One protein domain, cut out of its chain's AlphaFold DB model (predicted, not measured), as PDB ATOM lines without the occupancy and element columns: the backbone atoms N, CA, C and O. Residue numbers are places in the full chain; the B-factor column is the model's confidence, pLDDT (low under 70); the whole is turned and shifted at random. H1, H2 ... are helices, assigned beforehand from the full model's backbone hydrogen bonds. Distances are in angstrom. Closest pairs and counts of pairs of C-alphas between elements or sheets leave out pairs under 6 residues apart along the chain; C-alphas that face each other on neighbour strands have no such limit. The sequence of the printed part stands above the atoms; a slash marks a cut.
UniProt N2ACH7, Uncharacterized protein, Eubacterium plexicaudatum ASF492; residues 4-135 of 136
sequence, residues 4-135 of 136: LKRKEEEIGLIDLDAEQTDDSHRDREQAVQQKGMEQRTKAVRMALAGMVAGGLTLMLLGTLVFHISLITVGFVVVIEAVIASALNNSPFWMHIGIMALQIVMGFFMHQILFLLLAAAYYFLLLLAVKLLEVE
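Overview. This is residues 4 to 135 of the 136 residues of an uncharacterized protein of Eubacterium plexicaudatum ASF492 (UniProt N2ACH7). One very long helix, H1, makes the length; its far part packs with the shorter H2 and H4 in a compact body that also holds H3, while residues 4 to 36 stick out as a free arm. H1, H2 and H4 form a bundle, and H3 packs on H4. The 132 printed residues hold four named helices, H1 to H4, and no named strand: all helix, extended, radius of gyration of the C-alphas 26.2 A, spans 93 by 30 by 18 A.

Arrangement. Start at H1, residues 5 to 64. Its residues 43 to 62 alone touch H4, residues 112 to 133, closest at the C-alphas of Ala 47 and Ala 128, 4.9 A, at a shallow tilt of 25 degrees, opposite ways. H2, residues 70 to 86, forms a hairpin with H1. H4 touches H2, closest C-alphas Ala 84 and Leu 126, 5.2 A. H3, residues 92 to 108, forms a hairpin with H4. In these four helices every O i to N i+4 pair is within hydrogen-bond range.

Along the chain. Find C-alpha 5 at (30.221, -6.019, -115.031); H1 runs 86.9 A from there. H4, 31.1 A long, ends at C-alpha 133, (-13.940, 15.135, -81.604).

Size, cuts and confidence. The printed part has no cut, and its three links are tight. Low confidence, pLDDT under 70, covers residues 4 to 31, 33 to 34, 36 to 37 and 134 to 135.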
ATOM      1  N   LEU A   4      34.273  -5.409-113.663       47.38
ATOM      2  CA  LEU A   4      33.364  -4.251-113.621       47.38
ATOM      3  C   LEU A   4      31.893  -4.641-113.833       47.38
ATOM      4  O   LEU A   4      31.050  -4.215-113.055       47.38
ATOM      5  N   LYS A   5      31.599  -5.553-114.773       46.16
ATOM      6  CA  LYS A   5      30.221  -6.019-115.031       46.16
ATOM      7  C   LYS A   5      29.549  -6.685-113.828       46.16
ATOM      8  O   LYS A   5      28.360  -6.509-113.617       46.16
ATOM      9  N   ARG A   6      30.318  -7.424-113.019       51.44
ATOM     10  CA  ARG A   6      29.775  -8.124-111.845       51.44
ATOM     11  C   ARG A   6      29.328  -7.158-110.744       51.44
ATOM     12  O   ARG A   6      28.392  -7.473-110.029       51.44
ATOM     13  N   LYS A   7      29.980  -5.995-110.620       49.19
ATOM     14  CA  LYS A   7      29.603  -4.981-109.628       49.19
ATOM     15  C   LYS A   7      28.339  -4.227-110.029       49.19
ATOM     16  O   LYS A   7      27.532  -3.944-109.165       49.19
ATOM     17  N   GLU A   8      28.147  -3.929-111.311       51.69
ATOM     18  CA  GLU A   8      26.958  -3.203-111.792       51.69
ATOM     19  C   GLU A   8      25.668  -4.019-111.621       51.69
ATOM     20  O   GLU A   8      24.644  -3.468-111.230       51.69
ATOM     21  N   GLU A   9      25.729  -5.338-111.833       51.91
ATOM     22  CA  GLU A   9      24.593  -6.242-111.600       51.91
ATOM     23  C   GLU A   9      24.270  -6.402-110.105       51.91
ATOM     24  O   GLU A   9      23.101  -6.428-109.740       51.91
ATOM     25  N   GLU A  10      25.279  -6.459-109.229       49.16
ATOM     26  CA  GLU A  10      25.075  -6.542-107.773       49.16
ATOM     27  C   GLU A  10      24.495  -5.241-107.195       49.16
ATOM     28  O   GLU A  10      23.601  -5.293-106.357       49.16
ATOM     29  N   ILE A  11      24.962  -4.080-107.667       54.34
ATOM     30  CA  ILE A  11      24.448  -2.770-107.237       54.34
ATOM     31  C   ILE A  11      23.013  -2.570-107.755       54.34
ATOM     32  O   ILE A  11      22.150  -2.146-106.997       54.34
ATOM     33  N   GLY A  12      22.734  -2.957-109.005       50.78
ATOM     34  CA  GLY A  12      21.392  -2.867-109.586       50.78
ATOM     35  C   GLY A  12      20.366  -3.816-108.959       50.78
ATOM     36  O   GLY A  12      19.194  -3.465-108.901       50.78
ATOM     37  N   LEU A  13      20.778  -4.993-108.467       52.16
ATOM     38  CA  LEU A  13      19.887  -5.921-107.755       52.16
ATOM     39  C   LEU A  13      19.575  -5.433-106.328       52.16
ATOM     40  O   LEU A  13      18.451  -5.580-105.864       52.16
ATOM     41  N   ILE A  14      20.560  -4.821-105.659       52.91
ATOM     42  CA  ILE A  14      20.407  -4.243-104.316       52.91
ATOM     43  C   ILE A  14      19.504  -3.003-104.337       52.91
ATOM     44  O   ILE A  14      18.665  -2.870-103.449       52.91
ATOM     45  N   ASP A  15      19.632  -2.128-105.341       53.28
ATOM     46  CA  ASP A  15      18.744  -0.967-105.494       53.28
ATOM     47  C   ASP A  15      17.304  -1.397-105.836       53.28
ATOM     48  O   ASP A  15      16.360  -0.856-105.264       53.28
ATOM     49  N   LEU A  16      17.114  -2.432-106.671       53.22
ATOM     50  CA  LEU A  16      15.776  -2.955-106.996       53.22
ATOM     51  C   LEU A  16      15.078  -3.598-105.787       53.22
ATOM     52  O   LEU A  16      13.887  -3.377-105.582       53.22
ATOM     53  N   ASP A  17      15.803  -4.379-104.980       53.16
ATOM     54  CA  ASP A  17      15.262  -4.981-103.755       53.16
ATOM     55  C   ASP A  17      14.985  -3.916-102.675       53.16
ATOM     56  O   ASP A  17      14.027  -4.050-101.908       53.16
ATOM     57  N   ALA A  18      15.773  -2.834-102.617       55.84
ATOM     58  CA  ALA A  18      15.543  -1.700-101.719       55.84
ATOM     59  C   ALA A  18      14.306  -0.871-102.124       55.84
ATOM     60  O   ALA A  18      13.490  -0.546-101.264       55.84
ATOM     61  N   GLU A  19      14.111  -0.587-103.416       54.69
ATOM     62  CA  GLU A  19      12.899   0.084-103.917       54.69
ATOM     63  C   GLU A  19      11.653  -0.803-103.771       54.69
ATOM     64  O   GLU A  19      10.616  -0.339-103.302       54.69
ATOM     65  N   GLN A  20      11.756  -2.103-104.069       54.56
ATOM     66  CA  GLN A  20      10.636  -3.038-103.938       54.56
ATOM     67  C   GLN A  20      10.223  -3.264-102.472       54.56
ATOM     68  O   GLN A  20       9.040  -3.480-102.186       54.56
ATOM     69  N   THR A  21      11.166  -3.208-101.527       55.06
ATOM     70  CA  THR A  21      10.850  -3.268-100.091       55.06
ATOM     71  C   THR A  21      10.273  -1.958 -99.558       55.06
ATOM     72  O   THR A  21       9.355  -2.034 -98.739       55.06
ATOM     73  N   ASP A  22      10.718  -0.793-100.042       59.09
ATOM     74  CA  ASP A  22      10.172   0.516 -99.642       59.09
ATOM     75  C   ASP A  22       8.753   0.735-100.201       59.09
ATOM     76  O   ASP A  22       7.858   1.149 -99.462       59.09
ATOM     77  N   ASP A  23       8.487   0.350-101.454       60.03
ATOM     78  CA  ASP A  23       7.144   0.415-102.052       60.03
ATOM     79  C   ASP A  23       6.168  -0.555-101.375       60.03
ATOM     80  O   ASP A  23       5.045  -0.181-101.037       60.03
ATOM     81  N   SER A  24       6.601  -1.785-101.069       60.62
ATOM     82  CA  SER A  24       5.750  -2.747-100.359       60.62
ATOM     83  C   SER A  24       5.472  -2.323 -98.909       60.62
ATOM     84  O   SER A  24       4.391  -2.601 -98.379       60.62
ATOM     85  N   HIS A  25       6.406  -1.615 -98.259       61.00
ATOM     86  CA  HIS A  25       6.172  -0.997 -96.952       61.00
ATOM     87  C   HIS A  25       5.187   0.173 -97.048       61.00
ATOM     88  O   HIS A  25       4.230   0.212 -96.272       61.00
ATOM     89  N   ARG A  26       5.353   1.065 -98.031       63.78
ATOM     90  CA  ARG A  26       4.456   2.206 -98.268       63.78
ATOM     91  C   ARG A  26       3.043   1.772 -98.620       63.78
ATOM     92  O   ARG A  26       2.103   2.302 -98.039       63.78
ATOM     93  N   ASP A  27       2.868   0.775 -99.480       65.50
ATOM     94  CA  ASP A  27       1.552   0.225 -99.823       65.50
ATOM     95  C   ASP A  27       0.865  -0.403 -98.605       65.50
ATOM     96  O   ASP A  27      -0.349  -0.284 -98.413       65.50
ATOM     97  N   ARG A  28       1.638  -1.053 -97.729       67.25
ATOM     98  CA  ARG A  28       1.118  -1.668 -96.504       67.25
ATOM     99  C   ARG A  28       0.762  -0.617 -95.453       67.25
ATOM    100  O   ARG A  28      -0.273  -0.750 -94.802       67.25
ATOM    101  N   GLU A  29       1.557   0.441 -95.320       64.56
ATOM    102  CA  GLU A  29       1.263   1.594 -94.464       64.56
ATOM    103  C   GLU A  29       0.057   2.391 -94.976       64.56
ATOM    104  O   GLU A  29      -0.826   2.730 -94.186       64.56
ATOM    105  N   GLN A  30      -0.047   2.607 -96.289       66.44
ATOM    106  CA  GLN A  30      -1.200   3.237 -96.930       66.44
ATOM    107  C   GLN A  30      -2.461   2.391 -96.757       66.44
ATOM    108  O   GLN A  30      -3.490   2.924 -96.352       66.44
ATOM    109  N   ALA A  31      -2.403   1.070 -96.948       67.38
ATOM    110  CA  ALA A  31      -3.550   0.187 -96.736       67.38
ATOM    111  C   ALA A  31      -3.992   0.123 -95.261       67.38
ATOM    112  O   ALA A  31      -5.187  -0.002 -94.978       67.38
ATOM    113  N   VAL A  32      -3.058   0.211 -94.306       71.06
ATOM    114  CA  VAL A  32      -3.366   0.277 -92.866       71.06
ATOM    115  C   VAL A  32      -3.975   1.631 -92.498       71.06
ATOM    116  O   VAL A  32      -4.980   1.662 -91.786       71.06
ATOM    117  N   GLN A  33      -3.441   2.739 -93.023       68.69
ATOM    118  CA  GLN A  33      -4.025   4.069 -92.829       68.69
ATOM    119  C   GLN A  33      -5.413   4.175 -93.465       68.69
ATOM    120  O   GLN A  33      -6.343   4.643 -92.815       68.69
ATOM    121  N   GLN A  34      -5.591   3.677 -94.689       68.88
ATOM    122  CA  GLN A  34      -6.857   3.721 -95.417       68.88
ATOM    123  C   GLN A  34      -7.930   2.876 -94.717       68.88
ATOM    124  O   GLN A  34      -9.040   3.356 -94.493       68.88
ATOM    125  N   LYS A  35      -7.583   1.666 -94.246       71.19
ATOM    126  CA  LYS A  35      -8.476   0.850 -93.403       71.19
ATOM    127  C   LYS A  35      -8.804   1.533 -92.074       71.19
ATOM    128  O   LYS A  35      -9.945   1.454 -91.622       71.19
ATOM    129  N   GLY A  36      -7.835   2.209 -91.458       68.44
ATOM    130  CA  GLY A  36      -8.042   2.991 -90.241       68.44
ATOM    131  C   GLY A  36      -9.010   4.159 -90.450       68.44
ATOM    132  O   GLY A  36      -9.914   4.350 -89.639       68.44
ATOM    133  N   MET A  37      -8.877   4.897 -91.556       68.69
ATOM    134  CA  MET A  37      -9.785   5.992 -91.911       68.69
ATOM    135  C   MET A  37     -11.195   5.482 -92.232       68.69
ATOM    136  O   MET A  37     -12.166   6.008 -91.697       68.69
ATOM    137  N   GLU A  38     -11.335   4.400 -93.005       74.19
ATOM    138  CA  GLU A  38     -12.648   3.807 -93.290       74.19
ATOM    139  C   GLU A  38     -13.363   3.303 -92.028       74.19
ATOM    140  O   GLU A  38     -14.579   3.457 -91.894       74.19
ATOM    141  N   GLN A  39     -12.629   2.689 -91.095       75.81
ATOM    142  CA  GLN A  39     -13.188   2.243 -89.818       75.81
ATOM    143  C   GLN A  39     -13.650   3.421 -88.957       75.81
ATOM    144  O   GLN A  39     -14.728   3.342 -88.365       75.81
ATOM    145  N   ARG A  40     -12.891   4.524 -88.934       74.94
ATOM    146  CA  ARG A  40     -13.261   5.754 -88.216       74.94
ATOM    147  C   ARG A  40     -14.518   6.396 -88.795       74.94
ATOM    148  O   ARG A  40     -15.477   6.591 -88.057       74.94
ATOM    149  N   THR A  41     -14.595   6.560 -90.115       80.00
ATOM    150  CA  THR A  41     -15.788   7.121 -90.766       80.00
ATOM    151  C   THR A  41     -17.027   6.250 -90.544       80.00
ATOM    152  O   THR A  41     -18.136   6.758 -90.353       80.00
ATOM    153  N   LYS A  42     -16.873   4.918 -90.532       83.06
ATOM    154  CA  LYS A  42     -17.966   4.003 -90.163       83.06
ATOM    155  C   LYS A  42     -18.383   4.184 -88.704       83.06
ATOM    156  O   LYS A  42     -19.582   4.224 -88.441       83.06
ATOM    157  N   ALA A  43     -17.429   4.316 -87.783       82.81
ATOM    158  CA  ALA A  43     -17.707   4.549 -86.369       82.81
ATOM    159  C   ALA A  43     -18.445   5.877 -86.145       82.81
ATOM    160  O   ALA A  43     -19.440   5.895 -85.426       82.81
ATOM    161  N   VAL A  44     -18.047   6.955 -86.825       84.44
ATOM    162  CA  VAL A  44     -18.732   8.253 -86.733       84.44
ATOM    163  C   VAL A  44     -20.138   8.205 -87.323       84.44
ATOM    164  O   VAL A  44     -21.084   8.683 -86.697       84.44
ATOM    165  N   ARG A  45     -20.332   7.543 -88.470       86.50
ATOM    166  CA  ARG A  45     -21.681   7.308 -89.012       86.50
ATOM    167  C   ARG A  45     -22.555   6.497 -88.058       86.50
ATOM    168  O   ARG A  45     -23.728   6.825 -87.895       86.50
ATOM    169  N   MET A  46     -22.004   5.464 -87.419       88.19
ATOM    170  CA  MET A  46     -22.727   4.682 -86.411       88.19
ATOM    171  C   MET A  46     -23.046   5.509 -85.165       88.19
ATOM    172  O   MET A  46     -24.153   5.399 -84.650       88.19
ATOM    173  N   ALA A  47     -22.130   6.364 -84.709       88.31
ATOM    174  CA  ALA A  47     -22.353   7.264 -83.583       88.31
ATOM    175  C   ALA A  47     -23.481   8.265 -83.878       88.31
ATOM    176  O   ALA A  47     -24.406   8.398 -83.081       88.31
ATOM    177  N   LEU A  48     -23.471   8.897 -85.057       88.12
ATOM    178  CA  LEU A  48     -24.548   9.777 -85.525       88.12
ATOM    179  C   LEU A  48     -25.892   9.053 -85.616       88.12
ATOM    180  O   LEU A  48     -26.892   9.539 -85.087       88.12
ATOM    181  N   ALA A  49     -25.913   7.872 -86.239       90.44
ATOM    182  CA  ALA A  49     -27.119   7.053 -86.312       90.44
ATOM    183  C   ALA A  49     -27.619   6.664 -84.911       90.44
ATOM    184  O   ALA A  49     -28.817   6.725 -84.652       90.44
ATOM    185  N   GLY A  50     -26.706   6.329 -83.995       90.69
ATOM    186  CA  GLY A  50     -27.000   6.004 -82.604       90.69
ATOM    187  C   GLY A  50     -27.578   7.180 -81.819       90.69
ATOM    188  O   GLY A  50     -28.547   6.988 -81.092       90.69
ATOM    189  N   MET A  51     -27.061   8.398 -82.006       91.06
ATOM    190  CA  MET A  51     -27.622   9.606 -81.387       91.06
ATOM    191  C   MET A  51     -29.055   9.855 -81.858       91.06
ATOM    192  O   MET A  51     -29.956  10.028 -81.040       91.06
ATOM    193  N   VAL A  52     -29.287   9.819 -83.174       92.56
ATOM    194  CA  VAL A  52     -30.619  10.067 -83.746       92.56
ATOM    195  C   VAL A  52     -31.604   8.975 -83.328       92.56
ATOM    196  O   VAL A  52     -32.689   9.276 -82.832       92.56
ATOM    197  N   ALA A  53     -31.225   7.704 -83.479       94.25
ATOM    198  CA  ALA A  53     -32.069   6.576 -83.100       94.25
ATOM    199  C   ALA A  53     -32.331   6.547 -81.587       94.25
ATOM    200  O   ALA A  53     -33.463   6.314 -81.168       94.25
ATOM    201  N   GLY A  54     -31.315   6.828 -80.769       92.94
ATOM    202  CA  GLY A  54     -31.428   6.918 -79.315       92.94
ATOM    203  C   GLY A  54     -32.379   8.028 -78.876       92.94
ATOM    204  O   GLY A  54     -33.289   7.767 -78.092       92.94
ATOM    205  N   GLY A  55     -32.245   9.232 -79.440       92.81
ATOM    206  CA  GLY A  55     -33.118  10.365 -79.131       92.81
ATOM    207  C   GLY A  55     -34.571  10.105 -79.531       92.81
ATOM    208  O   GLY A  55     -35.482  10.330 -78.735       92.81
ATOM    209  N   LEU A  56     -34.798   9.547 -80.728       94.25
ATOM    210  CA  LEU A  56     -36.134   9.142 -81.183       94.25
ATOM    211  C   LEU A  56     -36.734   8.051 -80.289       94.25
ATOM    212  O   LEU A  56     -37.910   8.117 -79.936       94.25
ATOM    213  N   THR A  57     -35.928   7.070 -79.883       94.06
ATOM    214  CA  THR A  57     -36.359   5.995 -78.979       94.06
ATOM    215  C   THR A  57     -36.756   6.558 -77.619       94.06
ATOM    216  O   THR A  57     -37.801   6.189 -77.086       94.06
ATOM    217  N   LEU A  58     -35.982   7.508 -77.084       93.25
ATOM    218  CA  LEU A  58     -36.298   8.190 -75.831       93.25
ATOM    219  C   LEU A  58     -37.604   8.990 -75.938       93.25
ATOM    220  O   LEU A  58     -38.438   8.918 -75.039       93.25
ATOM    221  N   MET A  59     -37.816   9.697 -77.054       93.06
ATOM    222  CA  MET A  59     -39.062  10.422 -77.337       93.06
ATOM    223  C   MET A  59     -40.274   9.494 -77.399       93.06
ATOM    224  O   MET A  59     -41.298   9.779 -76.773       93.06
ATOM    225  N   LEU A  60     -40.159   8.374 -78.115       92.94
ATOM    226  CA  LEU A  60     -41.230   7.387 -78.231       92.94
ATOM    227  C   LEU A  60     -41.539   6.738 -76.880       92.94
ATOM    228  O   LEU A  60     -42.702   6.690 -76.487       92.94
ATOM    229  N   LEU A  61     -40.523   6.294 -76.137       92.12
ATOM    230  CA  LEU A  61     -40.713   5.675 -74.823       92.12
ATOM    231  C   LEU A  61     -41.269   6.674 -73.803       92.12
ATOM    232  O   LEU A  61     -42.233   6.365 -73.107       92.12
ATOM    233  N   GLY A  62     -40.725   7.892 -73.752       90.06
ATOM    234  CA  GLY A  62     -41.218   8.968 -72.890       90.06
ATOM    235  C   GLY A  62     -42.693   9.294 -73.138       90.06
ATOM    236  O   GLY A  62     -43.468   9.421 -72.192       90.06
ATOM    237  N   THR A  63     -43.096   9.357 -74.408       90.44
ATOM    238  CA  THR A  63     -44.468   9.728 -74.784       90.44
ATOM    239  C   THR A  63     -45.453   8.567 -74.638       90.44
ATOM    240  O   THR A  63     -46.557   8.759 -74.137       90.44
ATOM    241  N   LEU A  64     -45.078   7.357 -75.065       90.25
ATOM    242  CA  LEU A  64     -45.992   6.210 -75.127       90.25
ATOM    243  C   LEU A  64     -46.030   5.395 -73.835       90.25
ATOM    244  O   LEU A  64     -47.096   4.926 -73.454       90.25
ATOM    245  N   VAL A  65     -44.884   5.200 -73.178       90.56
ATOM    246  CA  VAL A  65     -44.781   4.353 -71.976       90.56
ATOM    247  C   VAL A  65     -44.965   5.187 -70.717       90.56
ATOM    248  O   VAL A  65     -45.696   4.796 -69.813       90.56
ATOM    249  N   PHE A  66     -44.317   6.352 -70.662       87.44
ATOM    250  CA  PHE A  66     -44.349   7.219 -69.482       87.44
ATOM    251  C   PHE A  66     -45.428   8.308 -69.552       87.44
ATOM    252  O   PHE A  66     -45.597   9.044 -68.582       87.44
ATOM    253  N   HIS A  67     -46.172   8.404 -70.664       87.19
ATOM    254  CA  HIS A  67     -47.231   9.398 -70.884       87.19
ATOM    255  C   HIS A  67     -46.786  10.855 -70.652       87.19
ATOM    256  O   HIS A  67     -47.581  11.716 -70.271       87.19
ATOM    257  N   ILE A  68     -45.508  11.152 -70.895       88.06
ATOM    258  CA  ILE A  68     -44.951  12.502 -70.800       88.06
ATOM    259  C   ILE A  68     -45.235  13.243 -72.112       88.06
ATOM    260  O   ILE A  68     -45.249  12.650 -73.189       88.06
ATOM    261  N   SER A  69     -45.448  14.560 -72.051       90.94
ATOM    262  CA  SER A  69     -45.592  15.371 -73.264       90.94
ATOM    263  C   SER A  69     -44.342  15.277 -74.142       90.94
ATOM    264  O   SER A  69     -43.223  15.471 -73.658       90.94
ATOM    265  N   LEU A  70     -44.535  15.060 -75.448       89.94
ATOM    266  CA  LEU A  70     -43.452  15.001 -76.437       89.94
ATOM    267  C   LEU A  70     -42.556  16.245 -76.377       89.94
ATOM    268  O   LEU A  70     -41.342  16.142 -76.529       89.94
ATOM    269  N   ILE A  71     -43.151  17.411 -76.111       90.81
ATOM    270  CA  ILE A  71     -42.422  18.675 -75.965       90.81
ATOM    271  C   ILE A  71     -41.435  18.572 -74.799       90.81
ATOM    272  O   ILE A  71     -40.255  18.867 -74.963       90.81
ATOM    273  N   THR A  72     -41.891  18.098 -73.638       90.06
ATOM    274  CA  THR A  72     -41.055  17.929 -72.443       90.06
ATOM    275  C   THR A  72     -39.920  16.941 -72.692       90.06
ATOM    276  O   THR A  72     -38.773  17.242 -72.373       90.06
ATOM    277  N   VAL A  73     -40.210  15.792 -73.311       91.62
ATOM    278  CA  VAL A  73     -39.173  14.799 -73.635       91.62
ATOM    279  C   VAL A  73     -38.167  15.363 -74.640       91.62
ATOM    280  O   VAL A  73     -36.967  15.151 -74.493       91.62
ATOM    281  N   GLY A  74     -38.631  16.135 -75.624       91.94
ATOM    282  CA  GLY A  74     -37.760  16.806 -76.582       91.94
ATOM    283  C   GLY A  74     -36.821  17.816 -75.933       91.94
ATOM    284  O   GLY A  74     -35.635  17.825 -76.252       91.94
ATOM    285  N   PHE A  75     -37.308  18.601 -74.968       92.88
ATOM    286  CA  PHE A  75     -36.445  19.481 -74.179       92.88
ATOM    287  C   PHE A  75     -35.368  18.701 -73.433       92.88
ATOM    288  O   PHE A  75     -34.210  19.098 -73.485       92.88
ATOM    289  N   VAL A  76     -35.724  17.582 -72.797       91.94
ATOM    290  CA  VAL A  76     -34.744  16.723 -72.118       91.94
ATOM    291  C   VAL A  76     -33.680  16.249 -73.107       91.94
ATOM    292  O   VAL A  76     -32.504  16.479 -72.868       91.94
ATOM    293  N   VAL A  77     -34.065  15.694 -74.260       92.88
ATOM    294  CA  VAL A  77     -33.118  15.221 -75.290       92.88
ATOM    295  C   VAL A  77     -32.161  16.325 -75.752       92.88
ATOM    296  O   VAL A  77     -30.961  16.081 -75.883       92.88
ATOM    297  N   VAL A  78     -32.673  17.536 -75.995       93.31
ATOM    298  CA  VAL A  78     -31.849  18.683 -76.412       93.31
ATOM    299  C   VAL A  78     -30.915  19.123 -75.288       93.31
ATOM    300  O   VAL A  78     -29.737  19.359 -75.542       93.31
ATOM    301  N   ILE A  79     -31.409  19.204 -74.051       92.31
ATOM    302  CA  ILE A  79     -30.601  19.563 -72.882       92.31
ATOM    303  C   ILE A  79     -29.480  18.539 -72.681       92.31
ATOM    304  O   ILE A  79     -28.331  18.942 -72.544       92.31
ATOM    305  N   GLU A  80     -29.774  17.238 -72.745       91.38
ATOM    306  CA  GLU A  80     -28.758  16.185 -72.642       91.38
ATOM    307  C   GLU A  80     -27.686  16.330 -73.726       91.38
ATOM    308  O   GLU A  80     -26.495  16.244 -73.433       91.38
ATOM    309  N   ALA A  81     -28.083  16.613 -74.971       90.62
ATOM    310  CA  ALA A  81     -27.147  16.819 -76.073       90.62
ATOM    311  C   ALA A  81     -26.262  18.057 -75.864       90.62
ATOM    312  O   ALA A  81     -25.050  18.000 -76.081       90.62
ATOM    313  N   VAL A  82     -26.845  19.168 -75.401       91.00
ATOM    314  CA  VAL A  82     -26.106  20.399 -75.091       91.00
ATOM    315  C   VAL A  82     -25.136  20.167 -73.940       91.00
ATOM    316  O   VAL A  82     -23.979  20.562 -74.047       91.00
ATOM    317  N   ILE A  83     -25.567  19.506 -72.864       90.69
ATOM    318  CA  ILE A  83     -24.705  19.205 -71.718       90.69
ATOM    319  C   ILE A  83     -23.586  18.250 -72.136       90.69
ATOM    320  O   ILE A  83     -22.437  18.487 -71.778       90.69
ATOM    321  N   ALA A  84     -23.884  17.196 -72.900       89.75
ATOM    322  CA  ALA A  84     -22.879  16.241 -73.365       89.75
ATOM    323  C   ALA A  84     -21.824  16.923 -74.244       89.75
ATOM    324  O   ALA A  84     -20.633  16.690 -74.066       89.75
ATOM    325  N   SER A  85     -22.255  17.822 -75.132       87.00
ATOM    326  CA  SER A  85     -21.358  18.632 -75.959       87.00
ATOM    327  C   SER A  85     -20.536  19.622 -75.121       87.00
ATOM    328  O   SER A  85     -19.312  19.665 -75.227       87.00
ATOM    329  N   ALA A  86     -21.180  20.363 -74.216       87.50
ATOM    330  CA  ALA A  86     -20.530  21.375 -73.386       87.50
ATOM    331  C   ALA A  86     -19.526  20.779 -72.387       87.50
ATOM    332  O   ALA A  86     -18.496  21.390 -72.104       87.50
ATOM    333  N   LEU A  87     -19.810  19.591 -71.849       86.12
ATOM    334  CA  LEU A  87     -18.945  18.899 -70.893       86.12
ATOM    335  C   LEU A  87     -18.058  17.831 -71.530       86.12
ATOM    336  O   LEU A  87     -17.410  17.082 -70.807       86.12
ATOM    337  N   ASN A  88     -17.967  17.773 -72.853       84.31
ATOM    338  CA  ASN A  88     -17.165  16.763 -73.533       84.31
ATOM    339  C   ASN A  88     -15.685  16.750 -73.078       84.31
ATOM    340  O   ASN A  88     -15.078  15.692 -72.948       84.31
ATOM    341  N   ASN A  89     -15.111  17.913 -72.752       83.31
ATOM    342  CA  ASN A  89     -13.745  18.032 -72.212       83.31
ATOM    343  C   ASN A  89     -13.682  18.228 -70.693       83.31
ATOM    344  O   ASN A  89     -12.661  18.642 -70.146       83.31
ATOM    345  N   SER A  90     -14.780  17.939 -70.001       85.12
ATOM    346  CA  SER A  90     -14.883  18.072 -68.554       85.12
ATOM    347  C   SER A  90     -14.287  16.859 -67.828       85.12
ATOM    348  O   SER A  90     -14.289  15.749 -68.365       85.12
ATOM    349  N   PRO A  91     -13.784  17.019 -66.591       85.75
ATOM    350  CA  PRO A  91     -13.386  15.882 -65.770       85.75
ATOM    351  C   PRO A  91     -14.562  14.942 -65.471       85.75
ATOM    352  O   PRO A  91     -15.696  15.373 -65.267       85.75
ATOM    353  N   PHE A  92     -14.253  13.649 -65.316       82.56
ATOM    354  CA  PHE A  92     -15.233  12.581 -65.066       82.56
ATOM    355  C   PHE A  92     -16.184  12.854 -63.883       82.56
ATOM    356  O   PHE A  92     -17.355  12.476 -63.918       82.56
ATOM    357  N   TRP A  93     -15.713  13.578 -62.864       86.94
ATOM    358  CA  TRP A  93     -16.508  13.992 -61.704       86.94
ATOM    359  C   TRP A  93     -17.755  14.808 -62.069       86.94
ATOM    360  O   TRP A  93     -18.787  14.665 -61.416       86.94
ATOM    361  N   MET A  94     -17.695  15.623 -63.124       88.50
ATOM    362  CA  MET A  94     -18.837  16.431 -63.559       88.50
ATOM    363  C   MET A  94     -19.935  15.561 -64.178       88.50
ATOM    364  O   MET A  94     -21.115  15.775 -63.900       88.50
ATOM    365  N   HIS A  95     -19.561  14.525 -64.933       88.44
ATOM    366  CA  HIS A  95     -20.514  13.548 -65.466       88.44
ATOM    367  C   HIS A  95     -21.195  12.764 -64.340       88.44
ATOM    368  O   HIS A  95     -22.413  12.604 -64.363       88.44
ATOM    369  N   ILE A  96     -20.444  12.351 -63.310       88.38
ATOM    370  CA  ILE A  96     -21.027  11.720 -62.114       88.38
ATOM    371  C   ILE A  96     -22.041  12.661 -61.448       88.38
ATOM    372  O   ILE A  96     -23.122  12.219 -61.062       88.38
ATOM    373  N   GLY A  97     -21.726  13.957 -61.354       91.44
ATOM    374  CA  GLY A  97     -22.634  14.968 -60.810       91.44
ATOM    375  C   GLY A  97     -23.954  15.072 -61.581       91.44
ATOM    376  O   GLY A  97     -25.017  15.116 -60.964       91.44
ATOM    377  N   ILE A  98     -23.908  15.047 -62.915       90.56
ATOM    378  CA  ILE A  98     -25.111  15.087 -63.767       90.56
ATOM    379  C   ILE A  98     -25.958  13.830 -63.591       90.56
ATOM    380  O   ILE A  98     -27.166  13.930 -63.380       90.56
ATOM    381  N   MET A  99     -25.326  12.654 -63.602       88.69
ATOM    382  CA  MET A  99     -26.018  11.379 -63.400       88.69
ATOM    383  C   MET A  99     -26.677  11.326 -62.014       88.69
ATOM    384  O   MET A  99     -27.822  10.896 -61.875       88.69
ATOM    385  N   ALA A 100     -25.993  11.820 -60.977       90.88
ATOM    386  CA  ALA A 100     -26.557  11.927 -59.635       90.88
ATOM    387  C   ALA A 100     -27.752  12.895 -59.596       90.88
ATOM    388  O   ALA A 100     -28.784  12.570 -59.009       90.88
ATOM    389  N   LEU A 101     -27.646  14.052 -60.258       91.19
ATOM    390  CA  LEU A 101     -28.728  15.034 -60.331       91.19
ATOM    391  C   LEU A 101     -29.966  14.470 -61.041       91.19
ATOM    392  O   LEU A 101     -31.081  14.681 -60.566       91.19
ATOM    393  N   GLN A 102     -29.785  13.716 -62.126       90.56
ATOM    394  CA  GLN A 102     -30.879  13.027 -62.817       90.56
ATOM    395  C   GLN A 102     -31.580  12.018 -61.905       90.56
ATOM    396  O   GLN A 102     -32.805  11.986 -61.858       90.56
ATOM    397  N   ILE A 103     -30.835  11.221 -61.132       88.94
ATOM    398  CA  ILE A 103     -31.439  10.260 -60.196       88.94
ATOM    399  C   ILE A 103     -32.256  10.993 -59.124       88.94
ATOM    400  O   ILE A 103     -33.396  10.612 -58.850       88.94
ATOM    401  N   VAL A 104     -31.707  12.071 -58.555       91.81
ATOM    402  CA  VAL A 104     -32.390  12.882 -57.537       91.81
ATOM    403  C   VAL A 104     -33.665  13.512 -58.104       91.81
ATOM    404  O   VAL A 104     -34.735  13.353 -57.521       91.81
ATOM    405  N   MET A 105     -33.590  14.163 -59.267       87.69
ATOM    406  CA  MET A 105     -34.765  14.740 -59.934       87.69
ATOM    407  C   MET A 105     -35.800  13.674 -60.298       87.69
ATOM    408  O   MET A 105     -37.000  13.895 -60.156       87.69
ATOM    409  N   GLY A 106     -35.347  12.489 -60.701       87.38
ATOM    410  CA  GLY A 106     -36.213  11.381 -61.098       87.38
ATOM    411  C   GLY A 106     -36.994  10.834 -59.918       87.38
ATOM    412  O   GLY A 106     -38.163  10.478 -60.063       87.38
ATOM    413  N   PHE A 107     -36.372  10.834 -58.739       89.50
ATOM    414  CA  PHE A 107     -37.040  10.515 -57.489       89.50
ATOM    415  C   PHE A 107     -38.111  11.556 -57.135       89.50
ATOM    416  O   PHE A 107     -39.250  11.177 -56.874       89.50
ATOM    417  N   PHE A 108     -37.789  12.855 -57.202       89.31
ATOM    418  CA  PHE A 108     -38.748  13.933 -56.911       89.31
ATOM    419  C   PHE A 108     -39.933  13.980 -57.884       89.31
ATOM    420  O   PHE A 108     -41.053  14.263 -57.472       89.31
ATOM    421  N   MET A 109     -39.702  13.695 -59.167       84.56
ATOM    422  CA  MET A 109     -40.747  13.697 -60.195       84.56
ATOM    423  C   MET A 109     -41.481  12.350 -60.315       84.56
ATOM    424  O   MET A 109     -42.360  12.224 -61.163       84.56
ATOM    425  N   HIS A 110     -41.121  11.336 -59.513       85.06
ATOM    426  CA  HIS A 110     -41.588   9.945 -59.644       85.06
ATOM    427  C   HIS A 110     -41.390   9.340 -61.051       85.06
ATOM    428  O   HIS A 110     -42.079   8.404 -61.451       85.06
ATOM    429  N   GLN A 111     -40.405   9.843 -61.797       86.44
ATOM    430  CA  GLN A 111     -40.077   9.443 -63.171       86.44
ATOM    431  C   GLN A 111     -38.669   8.843 -63.257       86.44
ATOM    432  O   GLN A 111     -37.928   9.060 -64.215       86.44
ATOM    433  N   ILE A 112     -38.283   8.066 -62.241       87.38
ATOM    434  CA  ILE A 112     -36.915   7.552 -62.107       87.38
ATOM    435  C   ILE A 112     -36.480   6.688 -63.296       87.38
ATOM    436  O   ILE A 112     -35.346   6.798 -63.745       87.38
ATOM    437  N   LEU A 113     -37.389   5.884 -63.859       88.62
ATOM    438  CA  LEU A 113     -37.105   5.042 -65.025       88.62
ATOM    439  C   LEU A 113     -36.833   5.875 -66.282       88.62
ATOM    440  O   LEU A 113     -35.924   5.555 -67.043       88.62
ATOM    441  N   PHE A 114     -37.593   6.954 -66.480       88.81
ATOM    442  CA  PHE A 114     -37.398   7.854 -67.611       88.81
ATOM    443  C   PHE A 114     -36.064   8.595 -67.497       88.81
ATOM    444  O   PHE A 114     -35.304   8.622 -68.462       88.81
ATOM    445  N   LEU A 115     -35.731   9.128 -66.315       90.00
ATOM    446  CA  LEU A 115     -34.444   9.800 -66.136       90.00
ATOM    447  C   LEU A 115     -33.251   8.847 -66.142       90.00
ATOM    448  O   LEU A 115     -32.191   9.242 -66.603       90.00
ATOM    449  N   LEU A 116     -33.412   7.587 -65.738       90.12
ATOM    450  CA  LEU A 116     -32.369   6.574 -65.916       90.12
ATOM    451  C   LEU A 116     -32.128   6.286 -67.406       90.12
ATOM    452  O   LEU A 116     -30.988   6.130 -67.841       90.12
ATOM    453  N   LEU A 117     -33.190   6.276 -68.210       90.88
ATOM    454  CA  LEU A 117     -33.079   6.141 -69.658       90.88
ATOM    455  C   LEU A 117     -32.432   7.383 -70.299       90.88
ATOM    456  O   LEU A 117     -31.598   7.244 -71.192       90.88
ATOM    457  N   ALA A 118     -32.756   8.583 -69.805       91.12
ATOM    458  CA  ALA A 118     -32.092   9.826 -70.199       91.12
ATOM    459  C   ALA A 118     -30.599   9.813 -69.829       91.12
ATOM    460  O   ALA A 118     -29.771  10.206 -70.642       91.12
ATOM    461  N   ALA A 119     -30.244   9.260 -68.668       90.88
ATOM    462  CA  ALA A 119     -28.867   9.055 -68.220       90.88
ATOM    463  C   ALA A 119     -28.081   8.117 -69.156       90.88
ATOM    464  O   ALA A 119     -26.940   8.385 -69.533       90.88
ATOM    465  N   ALA A 120     -28.706   7.018 -69.587       91.50
ATOM    466  CA  ALA A 120     -28.118   6.115 -70.574       91.50
ATOM    467  C   ALA A 120     -27.941   6.801 -71.941       91.50
ATOM    468  O   ALA A 120     -26.914   6.629 -72.601       91.50
ATOM    469  N   TYR A 121     -28.917   7.614 -72.352       93.31
ATOM    470  CA  TYR A 121     -28.832   8.415 -73.571       93.31
ATOM    471  C   TYR A 121     -27.733   9.487 -73.494       93.31
ATOM    472  O   TYR A 121     -26.979   9.654 -74.450       93.31
ATOM    473  N   TYR A 122     -27.568  10.144 -72.347       91.69
ATOM    474  CA  TYR A 122     -26.469  11.070 -72.078       91.69
ATOM    475  C   TYR A 122     -25.102  10.405 -72.266       91.69
ATOM    476  O   TYR A 122     -24.219  10.957 -72.922       91.69
ATOM    477  N   PHE A 123     -24.931   9.185 -71.752       90.31
ATOM    478  CA  PHE A 123     -23.692   8.432 -71.934       90.31
ATOM    479  C   PHE A 123     -23.424   8.098 -73.411       90.31
ATOM    480  O   PHE A 123     -22.293   8.235 -73.881       90.31
ATOM    481  N   LEU A 124     -24.461   7.718 -74.166       90.81
ATOM    482  CA  LEU A 124     -24.363   7.520 -75.617       90.81
ATOM    483  C   LEU A 124     -23.952   8.801 -76.349       90.81
ATOM    484  O   LEU A 124     -23.099   8.742 -77.232       90.81
ATOM    485  N   LEU A 125     -24.526   9.948 -75.975       91.19
ATOM    486  CA  LEU A 125     -24.151  11.249 -76.527       91.19
ATOM    487  C   LEU A 125     -22.689  11.577 -76.232       91.19
ATOM    488  O   LEU A 125     -21.970  11.989 -77.132       91.19
ATOM    489  N   LEU A 126     -22.228  11.347 -75.005       90.38
ATOM    490  CA  LEU A 126     -20.841  11.581 -74.607       90.38
ATOM    491  C   LEU A 126     -19.876  10.735 -75.453       90.38
ATOM    492  O   LEU A 126     -18.911  11.265 -76.002       90.38
ATOM    493  N   LEU A 127     -20.171   9.443 -75.639       88.50
ATOM    494  CA  LEU A 127     -19.396   8.572 -76.526       88.50
ATOM    495  C   LEU A 127     -19.409   9.062 -77.976       88.50
ATOM    496  O   LEU A 127     -18.370   9.077 -78.631       88.50
ATOM    497  N   ALA A 128     -20.573   9.465 -78.479       88.00
ATOM    498  CA  ALA A 128     -20.715   9.930 -79.849       88.00
ATOM    499  C   ALA A 128     -19.964  11.243 -80.098       88.00
ATOM    500  O   ALA A 128     -19.275  11.364 -81.108       88.00
ATOM    501  N   VAL A 129     -20.042  12.194 -79.164       87.69
ATOM    502  CA  VAL A 129     -19.303  13.460 -79.228       87.69
ATOM    503  C   VAL A 129     -17.801  13.205 -79.126       87.69
ATOM    504  O   VAL A 129     -17.050  13.767 -79.918       87.69
ATOM    505  N   LYS A 130     -17.351  12.303 -78.243       85.06
ATOM    506  CA  LYS A 130     -15.935  11.918 -78.174       85.06
ATOM    507  C   LYS A 130     -15.428  11.293 -79.467       85.06
ATOM    508  O   LYS A 130     -14.318  11.596 -79.890       85.06
ATOM    509  N   LEU A 131     -16.228  10.439 -80.103       83.38
ATOM    510  CA  LEU A 131     -15.883   9.869 -81.406       83.38
ATOM    511  C   LEU A 131     -15.827  10.937 -82.504       83.38
ATOM    512  O   LEU A 131     -14.970  10.839 -83.377       83.38
ATOM    513  N   LEU A 132     -16.696  11.950 -82.440       81.88
ATOM    514  CA  LEU A 132     -16.690  13.082 -83.369       81.88
ATOM    515  C   LEU A 132     -15.453  13.974 -83.186       81.88
ATOM    516  O   LEU A 132     -14.827  14.363 -84.163       81.88
ATOM    517  N   GLU A 133     -15.094  14.288 -81.939       78.38
ATOM    518  CA  GLU A 133     -13.940  15.135 -81.604       78.38
ATOM    519  C   GLU A 133     -12.610  14.481 -82.001       78.38
ATOM    520  O   GLU A 133     -11.683  15.168 -82.397       78.38
ATOM    521  N   VAL A 134     -12.511  13.150 -81.953       63.47
ATOM    522  CA  VAL A 134     -11.321  12.414 -82.424       63.47
ATOM    523  C   VAL A 134     -11.143  12.491 -83.954       63.47
ATOM    524  O   VAL A 134     -10.067  12.161 -84.459       63.47
ATOM    525  N   GLU A 135     -12.179  12.889 -84.702       53.53
ATOM    526  CA  GLU A 135     -12.162  12.989 -86.170       53.53
ATOM    527  C   GLU A 135     -11.898  14.420 -86.691       53.53
ATOM    528  O   GLU A 135     -11.533  14.557 -87.860       53.53
TER     529      GLU A 135